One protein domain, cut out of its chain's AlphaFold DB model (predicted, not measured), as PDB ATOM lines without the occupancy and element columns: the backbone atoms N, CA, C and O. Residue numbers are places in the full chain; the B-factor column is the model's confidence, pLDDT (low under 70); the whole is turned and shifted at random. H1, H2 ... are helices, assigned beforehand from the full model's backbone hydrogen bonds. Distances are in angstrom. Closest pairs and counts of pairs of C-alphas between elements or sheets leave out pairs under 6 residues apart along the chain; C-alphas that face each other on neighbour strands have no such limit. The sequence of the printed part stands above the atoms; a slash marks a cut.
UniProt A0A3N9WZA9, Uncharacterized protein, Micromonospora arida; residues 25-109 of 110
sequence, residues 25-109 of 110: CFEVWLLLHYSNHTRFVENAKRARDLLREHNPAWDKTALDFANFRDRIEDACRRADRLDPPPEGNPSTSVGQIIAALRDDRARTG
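This is residues 25 to 109 of the 110 residues of an uncharacterized protein of Micromonospora arida (UniProt A0A3N9WZA9). H1 is the core, with H2 side by side with it and H4 crossing it; H5 packs on H4 by residues 92 to 98, and residues 100 to 109 stick out as an arm. The 85 printed residues hold five named helices, H1 to H5, and no named strand: all helix. The whole is compact, with a radius of gyration of the C-alphas of 13.3 A, spanning 40 by 31 by 18 A.

Find C-alpha 25 at (4.894, 26.011, 95.770); H1 runs from there to residue 34, 15.2 A. Next come H2, residues 44 to 54, 15.8 A; H3, residues 66 to 69, 5.2 A; H4, residues 72 to 79, 10.3 A; and H5, residues 92 to 108, 25.1 A, ending at (5.481, 11.490, 120.693).

H1 and H2 touch at a shallow tilt of 11 degrees, the same way; their closest C-alphas, Glu 27 and Ala 47, are 5.7 A apart. H1 touches H4, closest C-alphas His 33 and Ala 75 at 4.7 A. H3 is close to H1 but not clearly touching, closest C-alphas His 33 and Phe 68 at 6.5 A. H4 and H5 form a hairpin, closest C-alphas Cys 76 and Gly 95 at 4.8 A. Every O i to N i+4 pair is within hydrogen-bond range in H4 and H5, 4 of 6 in H1 and 6 of 7 in H2; H3 is too short for one.

The farthest C-alphas, Glu 42 and Gly 109, are 41.0 A apart. The printed part has no cut; the links H2 to H3 and H4 to H5 are long. Look for pLDDT under 70 at residues 25, 83 to 93, 95 to 96 and 103 to 109.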
ATOM      1  N   CYS A  25       4.853  25.936  94.300       68.62
ATOM      2  CA  CYS A  25       4.894  26.011  95.770       68.62
ATOM      3  C   CYS A  25       6.145  25.337  96.358       68.62
ATOM      4  O   CYS A  25       6.760  25.847  97.294       68.62
ATOM      5  N   PHE A  26       6.520  24.179  95.804       77.50
ATOM      6  CA  PHE A  26       7.660  23.402  96.286       77.50
ATOM      7  C   PHE A  26       8.992  24.007  95.837       77.50
ATOM      8  O   PHE A  26       9.907  24.145  96.639       77.50
ATOM      9  N   GLU A  27       9.108  24.427  94.578       81.94
ATOM     10  CA  GLU A  27      10.308  25.110  94.101       81.94
ATOM     11  C   GLU A  27      10.534  26.451  94.809       81.94
ATOM     12  O   GLU A  27      11.675  26.784  95.121       81.94
ATOM     13  N   VAL A  28       9.472  27.199  95.131       82.31
ATOM     14  CA  VAL A  28       9.608  28.409  95.954       82.31
ATOM     15  C   VAL A  28      10.081  28.056  97.355       82.31
ATOM     16  O   VAL A  28      10.991  28.711  97.855       82.31
ATOM     17  N   TRP A  29       9.534  27.005  97.974       84.06
ATOM     18  CA  TRP A  29      10.038  26.542  99.265       84.06
ATOM     19  C   TRP A  29      11.549  26.289  99.215       84.06
ATOM     20  O   TRP A  29      12.259  26.745 100.101       84.06
ATOM     21  N   LEU A  30      12.057  25.654  98.154       87.38
ATOM     22  CA  LEU A  30      13.491  25.428  97.957       87.38
ATOM     23  C   LEU A  30      14.284  26.730  97.763       87.38
ATOM     24  O   LEU A  30      15.380  26.853  98.305       87.38
ATOM     25  N   LEU A  31      13.737  27.720  97.049       87.62
ATOM     26  CA  LEU A  31      14.358  29.044  96.915       87.62
ATOM     27  C   LEU A  31      14.536  29.724  98.273       87.62
ATOM     28  O   LEU A  31      15.574  30.342  98.509       87.62
ATOM     29  N   LEU A  32      13.577  29.546  99.186       88.06
ATOM     30  CA  LEU A  32      13.650  30.102 100.536       88.06
ATOM     31  C   LEU A  32      14.807  29.531 101.361       88.06
ATOM     32  O   LEU A  32      15.207  30.172 102.324       88.06
ATOM     33  N   HIS A  33      15.413  28.397 100.989       88.50
ATOM     34  CA  HIS A  33      16.653  27.929 101.633       88.50
ATOM     35  C   HIS A  33      17.850  28.804 101.263       88.50
ATOM     36  O   HIS A  33      18.738  29.013 102.088       88.50
ATOM     37  N   TYR A  34      17.859  29.378 100.061       87.50
ATOM     38  CA  TYR A  34      18.980  30.165  99.550       87.50
ATOM     39  C   TYR A  34      18.794  31.670  99.735       87.50
ATOM     40  O   TYR A  34      19.747  32.363 100.085       87.50
ATOM     41  N   SER A  35      17.584  32.192  99.524       86.00
ATOM     42  CA  SER A  35      17.336  33.635  99.512       86.00
ATOM     43  C   SER A  35      15.966  34.014 100.073       86.00
ATOM     44  O   SER A  35      15.059  33.195 100.195       86.00
ATOM     45  N   ASN A  36      15.808  35.289 100.443       81.44
ATOM     46  CA  ASN A  36      14.525  35.845 100.876       81.44
ATOM     47  C   ASN A  36      13.629  36.123  99.658       81.44
ATOM     48  O   ASN A  36      13.414  37.275  99.279       81.44
ATOM     49  N   HIS A  37      13.186  35.061  98.985       81.56
ATOM     50  CA  HIS A  37      12.416  35.164  97.752       81.56
ATOM     51  C   HIS A  37      10.957  35.534  98.049       81.56
ATOM     52  O   HIS A  37      10.124  34.673  98.309       81.56
ATOM     53  N   THR A  38      10.653  36.831  98.003       72.44
ATOM     54  CA  THR A  38       9.309  37.373  98.275       72.44
ATOM     55  C   THR A  38       8.471  37.601  97.020       72.44
ATOM     56  O   THR A  38       7.302  37.966  97.108       72.44
ATOM     57  N   ARG A  39       9.053  37.408  95.829       72.50
ATOM     58  CA  ARG A  39       8.364  37.645  94.557       72.50
ATOM     59  C   ARG A  39       7.489  36.457  94.173       72.50
ATOM     60  O   ARG A  39       7.818  35.300  94.433       72.50
ATOM     61  N   PHE A  40       6.380  36.760  93.505       73.00
ATOM     62  CA  PHE A  40       5.562  35.745  92.858       73.00
ATOM     63  C   PHE A  40       6.373  35.041  91.765       73.00
ATOM     64  O   PHE A  40       7.000  35.692  90.927       73.00
ATOM     65  N   VAL A  41       6.351  33.708  91.774       76.62
ATOM     66  CA  VAL A  41       6.989  32.886  90.745       76.62
ATOM     67  C   VAL A  41       5.911  32.367  89.810       76.62
ATOM     68  O   VAL A  41       5.093  31.532  90.183       76.62
ATOM     69  N   GLU A  42       5.937  32.873  88.581       72.31
ATOM     70  CA  GLU A  42       4.873  32.675  87.593       72.31
ATOM     71  C   GLU A  42       4.678  31.215  87.180       72.31
ATOM     72  O   GLU A  42       3.565  30.793  86.876       72.31
ATOM     73  N   ASN A  43       5.762  30.436  87.124       75.69
ATOM     74  CA  ASN A  43       5.724  29.047  86.685       75.69
ATOM     75  C   ASN A  43       6.952  28.251  87.157       75.69
ATOM     76  O   ASN A  43       7.980  28.803  87.554       75.69
ATOM     77  N   ALA A  44       6.855  26.926  87.039       75.38
ATOM     78  CA  ALA A  44       7.898  25.978  87.430       75.38
ATOM     79  C   ALA A  44       9.239  26.187  86.708       75.38
ATOM     80  O   ALA A  44      10.300  25.952  87.285       75.38
ATOM     81  N   LYS A  45       9.205  26.621  85.439       82.12
ATOM     82  CA  LYS A  45      10.423  26.893  84.665       82.12
ATOM     83  C   LYS A  45      11.178  28.063  85.288       82.12
ATOM     84  O   LYS A  45      12.360  27.922  85.575       82.12
ATOM     85  N   ARG A  46      10.484  29.163  85.594       84.19
ATOM     86  CA  ARG A  46      11.104  30.314  86.255       84.19
ATOM     87  C   ARG A  46      11.645  29.947  87.635       84.19
ATOM     88  O   ARG A  46      12.745  30.368  87.975       84.19
ATOM     89  N   ALA A  47      10.917  29.125  88.390       83.50
ATOM     90  CA  ALA A  47      11.378  28.616  89.681       83.50
ATOM     91  C   ALA A  47      12.686  27.812  89.553       83.50
ATOM     92  O   ALA A  47      13.618  28.001  90.331       83.50
ATOM     93  N   ARG A  48      12.782  26.951  88.532       85.19
ATOM     94  CA  ARG A  48      14.001  26.194  88.215       85.19
ATOM     95  C   ARG A  48      15.160  27.106  87.828       85.19
ATOM     96  O   ARG A  48      16.269  26.868  88.291       85.19
ATOM     97  N   ASP A  49      14.913  28.111  86.993       87.88
ATOM     98  CA  ASP A  49      15.953  29.043  86.555       87.88
ATOM     99  C   ASP A  49      16.526  29.809  87.758       87.88
ATOM    100  O   ASP A  49      17.738  29.857  87.928       87.88
ATOM    101  N   LEU A  50      15.662  30.285  88.661       88.69
ATOM    102  CA  LEU A  50      16.072  30.925  89.917       88.69
ATOM    103  C   LEU A  50      16.865  29.976  90.831       88.69
ATOM    104  O   LEU A  50      17.835  30.379  91.464       88.69
ATOM    105  N   LEU A  51      16.484  28.698  90.906       87.44
ATOM    106  CA  LEU A  51      17.238  27.710  91.687       87.44
ATOM    107  C   LEU A  51      18.622  27.455  91.080       87.44
ATOM    108  O   LEU A  51      19.584  27.266  91.822       87.44
ATOM    109  N   ARG A  52      18.740  27.513  89.748       89.88
ATOM    110  CA  ARG A  52      20.017  27.392  89.035       89.88
ATOM    111  C   ARG A  52      20.954  28.576  89.246       89.88
ATOM    112  O   ARG A  52      22.163  28.386  89.170       89.88
ATOM    113  N   GLU A  53      20.428  29.756  89.571       89.38
ATOM    114  CA  GLU A  53      21.246  30.909  89.977       89.38
ATOM    115  C   GLU A  53      21.998  30.634  91.297       89.38
ATOM    116  O   GLU A  53      23.106  31.128  91.491       89.38
ATOM    117  N   HIS A  54      21.437  29.807  92.188       86.44
ATOM    118  CA  HIS A  54      22.064  29.423  93.461       86.44
ATOM    119  C   HIS A  54      22.816  28.085  93.398       86.44
ATOM    120  O   HIS A  54      23.822  27.904  94.081       86.44
ATOM    121  N   ASN A  55      22.329  27.148  92.588       84.38
ATOM    122  CA  ASN A  55      22.935  25.844  92.356       84.38
ATOM    123  C   ASN A  55      22.888  25.531  90.851       84.38
ATOM    124  O   ASN A  55      21.886  24.997  90.378       84.38
ATOM    125  N   PRO A  56      23.956  25.814  90.086       84.31
ATOM    126  CA  PRO A  56      23.972  25.616  88.633       84.31
ATOM    127  C   PRO A  56      23.646  24.185  88.180       84.31
ATOM    128  O   PRO A  56      23.111  23.992  87.089       84.31
ATOM    129  N   ALA A  57      23.917  23.188  89.027       81.81
ATOM    130  CA  ALA A  57      23.609  21.780  88.780       81.81
ATOM    131  C   ALA A  57      22.174  21.389  89.188       81.81
ATOM    132  O   ALA A  57      21.836  20.208  89.199       81.81
ATOM    133  N   TRP A  58      21.322  22.358  89.539       82.25
ATOM    134  CA  TRP A  58      19.971  22.094  90.009       82.25
ATOM    135  C   TRP A  58      19.122  21.361  88.960       82.25
ATOM    136  O   TRP A  58      18.802  21.881  87.877       82.25
ATOM    137  N   ASP A  59      18.699  20.164  89.358       78.69
ATOM    138  CA  ASP A  59      17.703  19.335  88.703       78.69
ATOM    139  C   ASP A  59      16.740  18.791  89.765       78.69
ATOM    140  O   ASP A  59      17.152  18.286  90.808       78.69
ATOM    141  N   LYS A  60      15.438  18.874  89.484       75.25
ATOM    142  CA  LYS A  60      14.386  18.357  90.366       75.25
ATOM    143  C   LYS A  60      14.490  16.838  90.548       75.25
ATOM    144  O   LYS A  60      14.091  16.331  91.592       75.25
ATOM    145  N   THR A  61      15.003  16.121  89.548       77.56
ATOM    146  CA  THR A  61      15.185  14.661  89.585       77.56
ATOM    147  C   THR A  61      16.373  14.229  90.446       77.56
ATOM    148  O   THR A  61      16.374  13.117  90.962       77.56
ATOM    149  N   ALA A  62      17.338  15.126  90.660       75.81
ATOM    150  CA  ALA A  62      18.525  14.909  91.483       75.81
ATOM    151  C   ALA A  62      18.434  15.649  92.830       75.81
ATOM    152  O   ALA A  62      19.450  16.040  93.405       75.81
ATOM    153  N   LEU A  63      17.214  15.886  93.327       79.56
ATOM    154  CA  LEU A  63      17.002  16.542  94.610       79.56
ATOM    155  C   LEU A  63      17.597  15.697  95.744       79.56
ATOM    156  O   LEU A  63      16.996  14.726  96.197       79.56
ATOM    157  N   ASP A  64      18.749  16.133  96.245       80.81
ATOM    158  CA  ASP A  64      19.329  15.634  97.485       80.81
ATOM    159  C   ASP A  64      18.970  16.564  98.648       80.81
ATOM    160  O   ASP A  64      19.395  17.721  98.719       80.81
ATOM    161  N   PHE A  65      18.165  16.036  99.572       75.12
ATOM    162  CA  PHE A  65      17.700  16.737 100.764       75.12
ATOM    163  C   PHE A  65      18.839  17.148 101.708       75.12
ATOM    164  O   PHE A  65      18.686  18.121 102.451       75.12
ATOM    165  N   ALA A  66      19.985  16.460 101.679       80.06
ATOM    166  CA  ALA A  66      21.140  16.821 102.496       80.06
ATOM    167  C   ALA A  66      21.599  18.264 102.228       80.06
ATOM    168  O   ALA A  66      21.933  18.982 103.165       80.06
ATOM    169  N   ASN A  67      21.477  18.739 100.983       79.94
ATOM    170  CA  ASN A  67      21.868  20.097 100.585       79.94
ATOM    171  C   ASN A  67      21.004  21.212 101.201       79.94
ATOM    172  O   ASN A  67      21.390  22.386 101.191       79.94
ATOM    173  N   PHE A  68      19.826  20.855 101.715       82.56
ATOM    174  CA  PHE A  68      18.825  21.784 102.237       82.56
ATOM    175  C   PHE A  68      18.642  21.666 103.748       82.56
ATOM    176  O   PHE A  68      18.153  22.602 104.377       82.56
ATOM    177  N   ARG A  69      19.043  20.535 104.343       83.12
ATOM    178  CA  ARG A  69      18.808  20.209 105.756       83.12
ATOM    179  C   ARG A  69      19.227  21.333 106.702       83.12
ATOM    180  O   ARG A  69      18.432  21.737 107.548       83.12
ATOM    181  N   ASP A  70      20.427  21.860 106.514       86.44
ATOM    182  CA  ASP A  70      21.009  22.852 107.423       86.44
ATOM    183  C   ASP A  70      20.345  24.233 107.302       86.44
ATOM    184  O   ASP A  70      20.511  25.085 108.168       86.44
ATOM    185  N   ARG A  71      19.560  24.463 106.240       86.06
ATOM    186  CA  ARG A  71      18.898  25.744 105.947       86.06
ATOM    187  C   ARG A  71      17.384  25.699 106.141       86.06
ATOM    188  O   ARG A  71      16.702  26.679 105.844       86.06
ATOM    189  N   ILE A  72      16.845  24.603 106.682       85.50
ATOM    190  CA  ILE A  72      15.400  24.463 106.923       85.50
ATOM    191  C   ILE A  72      14.881  25.575 107.837       85.50
ATOM    192  O   ILE A  72      13.817  26.125 107.576       85.50
ATOM    193  N   GLU A  73      15.617  25.931 108.888       85.25
ATOM    194  CA  GLU A  73      15.187  26.979 109.823       85.25
ATOM    195  C   GLU A  73      15.170  28.362 109.173       85.25
ATOM    196  O   GLU A  73      14.258  29.157 109.406       85.25
ATOM    197  N   ASP A  74      16.137  28.627 108.296       86.25
ATOM    198  CA  ASP A  74      16.158  29.834 107.481       86.25
ATOM    199  C   ASP A  74      14.970  29.882 106.523       86.25
ATOM    200  O   ASP A  74      14.327  30.927 106.405       86.25
ATOM    201  N   ALA A  75      14.654  28.760 105.876       86.12
ATOM    202  CA  ALA A  75      13.506  28.650 104.988       86.12
ATOM    203  C   ALA A  75      12.183  28.860 105.740       86.12
ATOM    204  O   ALA A  75      11.351  29.633 105.272       86.12
ATOM    205  N   CYS A  76      12.016  28.263 106.929       83.31
ATOM    206  CA  CYS A  76      10.860  28.491 107.806       83.31
ATOM    207  C   CYS A  76      10.727  29.975 108.162       83.31
ATOM    208  O   CYS A  76       9.704  30.590 107.880       83.31
ATOM    209  N   ARG A  77      11.799  30.588 108.680       84.88
ATOM    210  CA  ARG A  77      11.796  32.002 109.078       84.88
ATOM    211  C   ARG A  77      11.491  32.945 107.913       84.88
ATOM    212  O   ARG A  77      10.892  33.996 108.115       84.88
ATOM    213  N   ARG A  78      11.957  32.624 106.704       86.62
ATOM    214  CA  ARG A  78      11.671  33.413 105.495       86.62
ATOM    215  C   ARG A  78      10.235  33.199 105.023       86.62
ATOM    216  O   ARG A  78       9.599  34.171 104.638       86.62
ATOM    217  N   ALA A  79       9.715  31.976 105.110       80.25
ATOM    218  CA  ALA A  79       8.321  31.670 104.807       80.25
ATOM    219  C   ALA A  79       7.350  32.397 105.747       80.25
ATOM    220  O   ALA A  79       6.364  32.941 105.270       80.25
ATOM    221  N   ASP A  80       7.667  32.503 107.041       76.94
ATOM    222  CA  ASP A  80       6.846  33.239 108.019       76.94
ATOM    223  C   ASP A  80       6.763  34.749 107.736       76.94
ATOM    224  O   ASP A  80       5.895  35.441 108.262       76.94
ATOM    225  N   ARG A  81       7.675  35.280 106.914       77.94
ATOM    226  CA  ARG A  81       7.687  36.688 106.490       77.94
ATOM    227  C   ARG A  81       6.940  36.923 105.182       77.94
ATOM    228  O   ARG A  81       6.855  38.069 104.747       77.94
ATOM    229  N   LEU A  82       6.477  35.864 104.524       74.88
ATOM    230  CA  LEU A  82       5.643  35.981 103.338       74.88
ATOM    231  C   LEU A  82       4.202  36.228 103.768       74.88
ATOM    232  O   LEU A  82       3.735  35.653 104.752       74.88
ATOM    233  N   ASP A  83       3.493  37.044 102.994       66.62
ATOM    234  CA  ASP A  83       2.073  37.267 103.227       66.62
ATOM    235  C   ASP A  83       1.302  35.929 103.203       66.62
ATOM    236  O   ASP A  83       1.682  34.980 102.499       66.62
ATOM    237  N   PRO A  84       0.227  35.797 103.992       61.66
ATOM    238  CA  PRO A  84      -0.618  34.621 103.917       61.66
ATOM    239  C   PRO A  84      -1.320  34.559 102.545       61.66
ATOM    240  O   PRO A  84      -1.597  35.589 101.922       61.66
ATOM    241  N   PRO A  85      -1.644  33.357 102.043       55.12
ATOM    242  CA  PRO A  85      -2.530  33.220 100.891       55.12
ATOM    243  C   PRO A  85      -3.866  33.966 101.120       55.12
ATOM    244  O   PRO A  85      -4.387  33.929 102.236       55.12
ATOM    245  N   PRO A  86      -4.470  34.599 100.093       57.16
ATOM    246  CA  PRO A  86      -4.139  34.499  98.671       57.16
ATOM    247  C   PRO A  86      -3.122  35.537  98.173       57.16
ATOM    248  O   PRO A  86      -2.715  35.456  97.016       57.16
ATOM    249  N   GLU A  87      -2.750  36.518  98.999       59.28
ATOM    250  CA  GLU A  87      -1.846  37.602  98.601       59.28
ATOM    251  C   GLU A  87      -0.377  37.162  98.575       59.28
ATOM    252  O   GLU A  87       0.391  37.668  97.756       59.28
ATOM    253  N   GLY A  88       0.006  36.178  99.397       58.25
ATOM    254  CA  GLY A  88       1.357  35.622  99.394       58.25
ATOM    255  C   GLY A  88       1.485  34.191  98.876       58.25
ATOM    256  O   GLY A  88       0.550  33.569  98.363       58.25
ATOM    257  N   ASN A  89       2.715  33.679  98.936       59.97
ATOM    258  CA  ASN A  89       3.077  32.448  98.248       59.97
ATOM    259  C   ASN A  89       2.519  31.211  98.979       59.97
ATOM    260  O   ASN A  89       2.724  31.070 100.183       59.97
ATOM    261  N   PRO A  90       1.899  30.245  98.280       60.94
ATOM    262  CA  PRO A  90       1.469  28.978  98.883       60.94
ATOM    263  C   PRO A  90       2.602  28.166  99.546       60.94
ATOM    264  O   PRO A  90       2.323  27.245 100.315       60.94
ATOM    265  N   SER A  91       3.877  28.503  99.308       61.34
ATOM    266  CA  SER A  91       5.024  27.962 100.050       61.34
ATOM    267  C   SER A  91       4.995  28.263 101.554       61.34
ATOM    268  O   SER A  91       5.605  27.515 102.316       61.34
ATOM    269  N   THR A  92       4.279  29.303 102.005       60.31
ATOM    270  CA  THR A  92       4.109  29.627 103.435       60.31
ATOM    271  C   THR A  92       3.499  28.452 104.207       60.31
ATOM    272  O   THR A  92       3.926  28.139 105.318       60.31
ATOM    273  N   SER A  93       2.591  27.698 103.578       65.75
ATOM    274  CA  SER A  93       1.985  26.500 104.172       65.75
ATOM    275  C   SER A  93       2.990  25.363 104.412       65.75
ATOM    276  O   SER A  93       2.780  24.549 105.307       65.75
ATOM    277  N   VAL A  94       4.097  25.293 103.657       71.88
ATOM    278  CA  VAL A  94       5.130  24.251 103.842       71.88
ATOM    279  C   VAL A  94       5.904  24.469 105.143       71.88
ATOM    280  O   VAL A  94       6.136  23.506 105.874       71.88
ATOM    281  N   GLY A  95       6.240  25.720 105.479       67.25
ATOM    282  CA  GLY A  95       6.880  26.057 106.755       67.25
ATOM    283  C   GLY A  95       6.013  25.670 107.956       67.25
ATOM    284  O   GLY A  95       6.501  25.048 108.898       67.25
ATOM    285  N   GLN A  96       4.708  25.936 107.865       69.31
ATOM    286  CA  GLN A  96       3.726  25.583 108.894       69.31
ATOM    287  C   GLN A  96       3.580  24.061 109.072       69.31
ATOM    288  O   GLN A  96       3.518  23.571 110.197       69.31
ATOM    289  N   ILE A  97       3.600  23.287 107.979       74.56
ATOM    290  CA  ILE A  97       3.595  21.814 108.043       74.56
ATOM    291  C   ILE A  97       4.860  21.291 108.732       74.56
ATOM    292  O   ILE A  97       4.780  20.392 109.565       74.56
ATOM    293  N   ILE A  98       6.032  21.843 108.406       76.00
ATOM    294  CA  ILE A  98       7.298  21.435 109.033       76.00
ATOM    295  C   ILE A  98       7.281  21.730 110.533       76.00
ATOM    296  O   ILE A  98       7.693  20.872 111.313       76.00
ATOM    297  N   ALA A  99       6.789  22.904 110.936       72.50
ATOM    298  CA  ALA A  99       6.618  23.251 112.343       72.50
ATOM    299  C   ALA A  99       5.697  22.244 113.054       72.50
ATOM    300  O   ALA A  99       6.107  21.629 114.036       72.50
ATOM    301  N   ALA A 100       4.523  21.957 112.483       70.69
ATOM    302  CA  ALA A 100       3.581  20.987 113.044       70.69
ATOM    303  C   ALA A 100       4.171  19.567 113.173       70.69
ATOM    304  O   ALA A 100       3.951  18.896 114.180       70.69
ATOM    305  N   LEU A 101       4.949  19.102 112.186       73.88
ATOM    306  CA  LEU A 101       5.617  17.793 112.232       73.88
ATOM    307  C   LEU A 101       6.735  17.730 113.284       73.88
ATOM    308  O   LEU A 101       6.968  16.673 113.875       73.88
ATOM    309  N   ARG A 102       7.449  18.840 113.516       73.69
ATOM    310  CA  ARG A 102       8.459  18.942 114.583       73.69
ATOM    311  C   ARG A 102       7.799  18.873 115.956       73.69
ATOM    312  O   ARG A 102       8.239  18.081 116.789       73.69
ATOM    313  N   ASP A 103       6.721  19.625 116.149       68.00
ATOM    314  CA  ASP A 103       5.947  19.626 117.391       68.00
ATOM    315  C   ASP A 103       5.339  18.249 117.679       68.00
ATOM    316  O   ASP A 103       5.300  17.805 118.825       68.00
ATOM    317  N   ASP A 104       4.897  17.534 116.641       68.56
ATOM    318  CA  ASP A 104       4.383  16.173 116.779       68.56
ATOM    319  C   ASP A 104       5.440  15.169 117.247       68.56
ATOM    320  O   ASP A 104       5.195  14.374 118.159       68.56
ATOM    321  N   ARG A 105       6.660  15.253 116.708       60.78
ATOM    322  CA  ARG A 105       7.770  14.415 117.179       60.78
ATOM    323  C   ARG A 105       8.231  14.758 118.588       60.78
ATOM    324  O   ARG A 105       8.603  13.846 119.319       60.78
ATOM    325  N   ALA A 106       8.186  16.029 118.979       61.38
ATOM    326  CA  ALA A 106       8.498  16.438 120.347       61.38
ATOM    327  C   ALA A 106       7.486  15.879 121.365       61.38
ATOM    328  O   ALA A 106       7.845  15.606 122.505       61.38
ATOM    329  N   ARG A 107       6.231  15.673 120.948       57.84
ATOM    330  CA  ARG A 107       5.146  15.161 121.800       57.84
ATOM    331  C   ARG A 107       5.096  13.637 121.881       57.84
ATOM    332  O   ARG A 107       4.669  13.097 122.892       57.84
ATOM    333  N   THR A 108       5.511  12.961 120.811       62.47
ATOM    334  CA  THR A 108       5.481  11.490 120.693       62.47
ATOM    335  C   THR A 108       6.790  10.834 121.163       62.47
ATOM    336  O   THR A 108       6.902   9.614 121.172       62.47
ATOM    337  N   GLY A 109       7.786  11.628 121.570       54.94
ATOM    338  CA  GLY A 109       8.983  11.154 122.267       54.94
ATOM    339  C   GLY A 109       8.749  11.002 123.774       54.94
ATOM    340  O   GLY A 109       9.178  11.848 124.552       54.94
TER     341      GLY A 109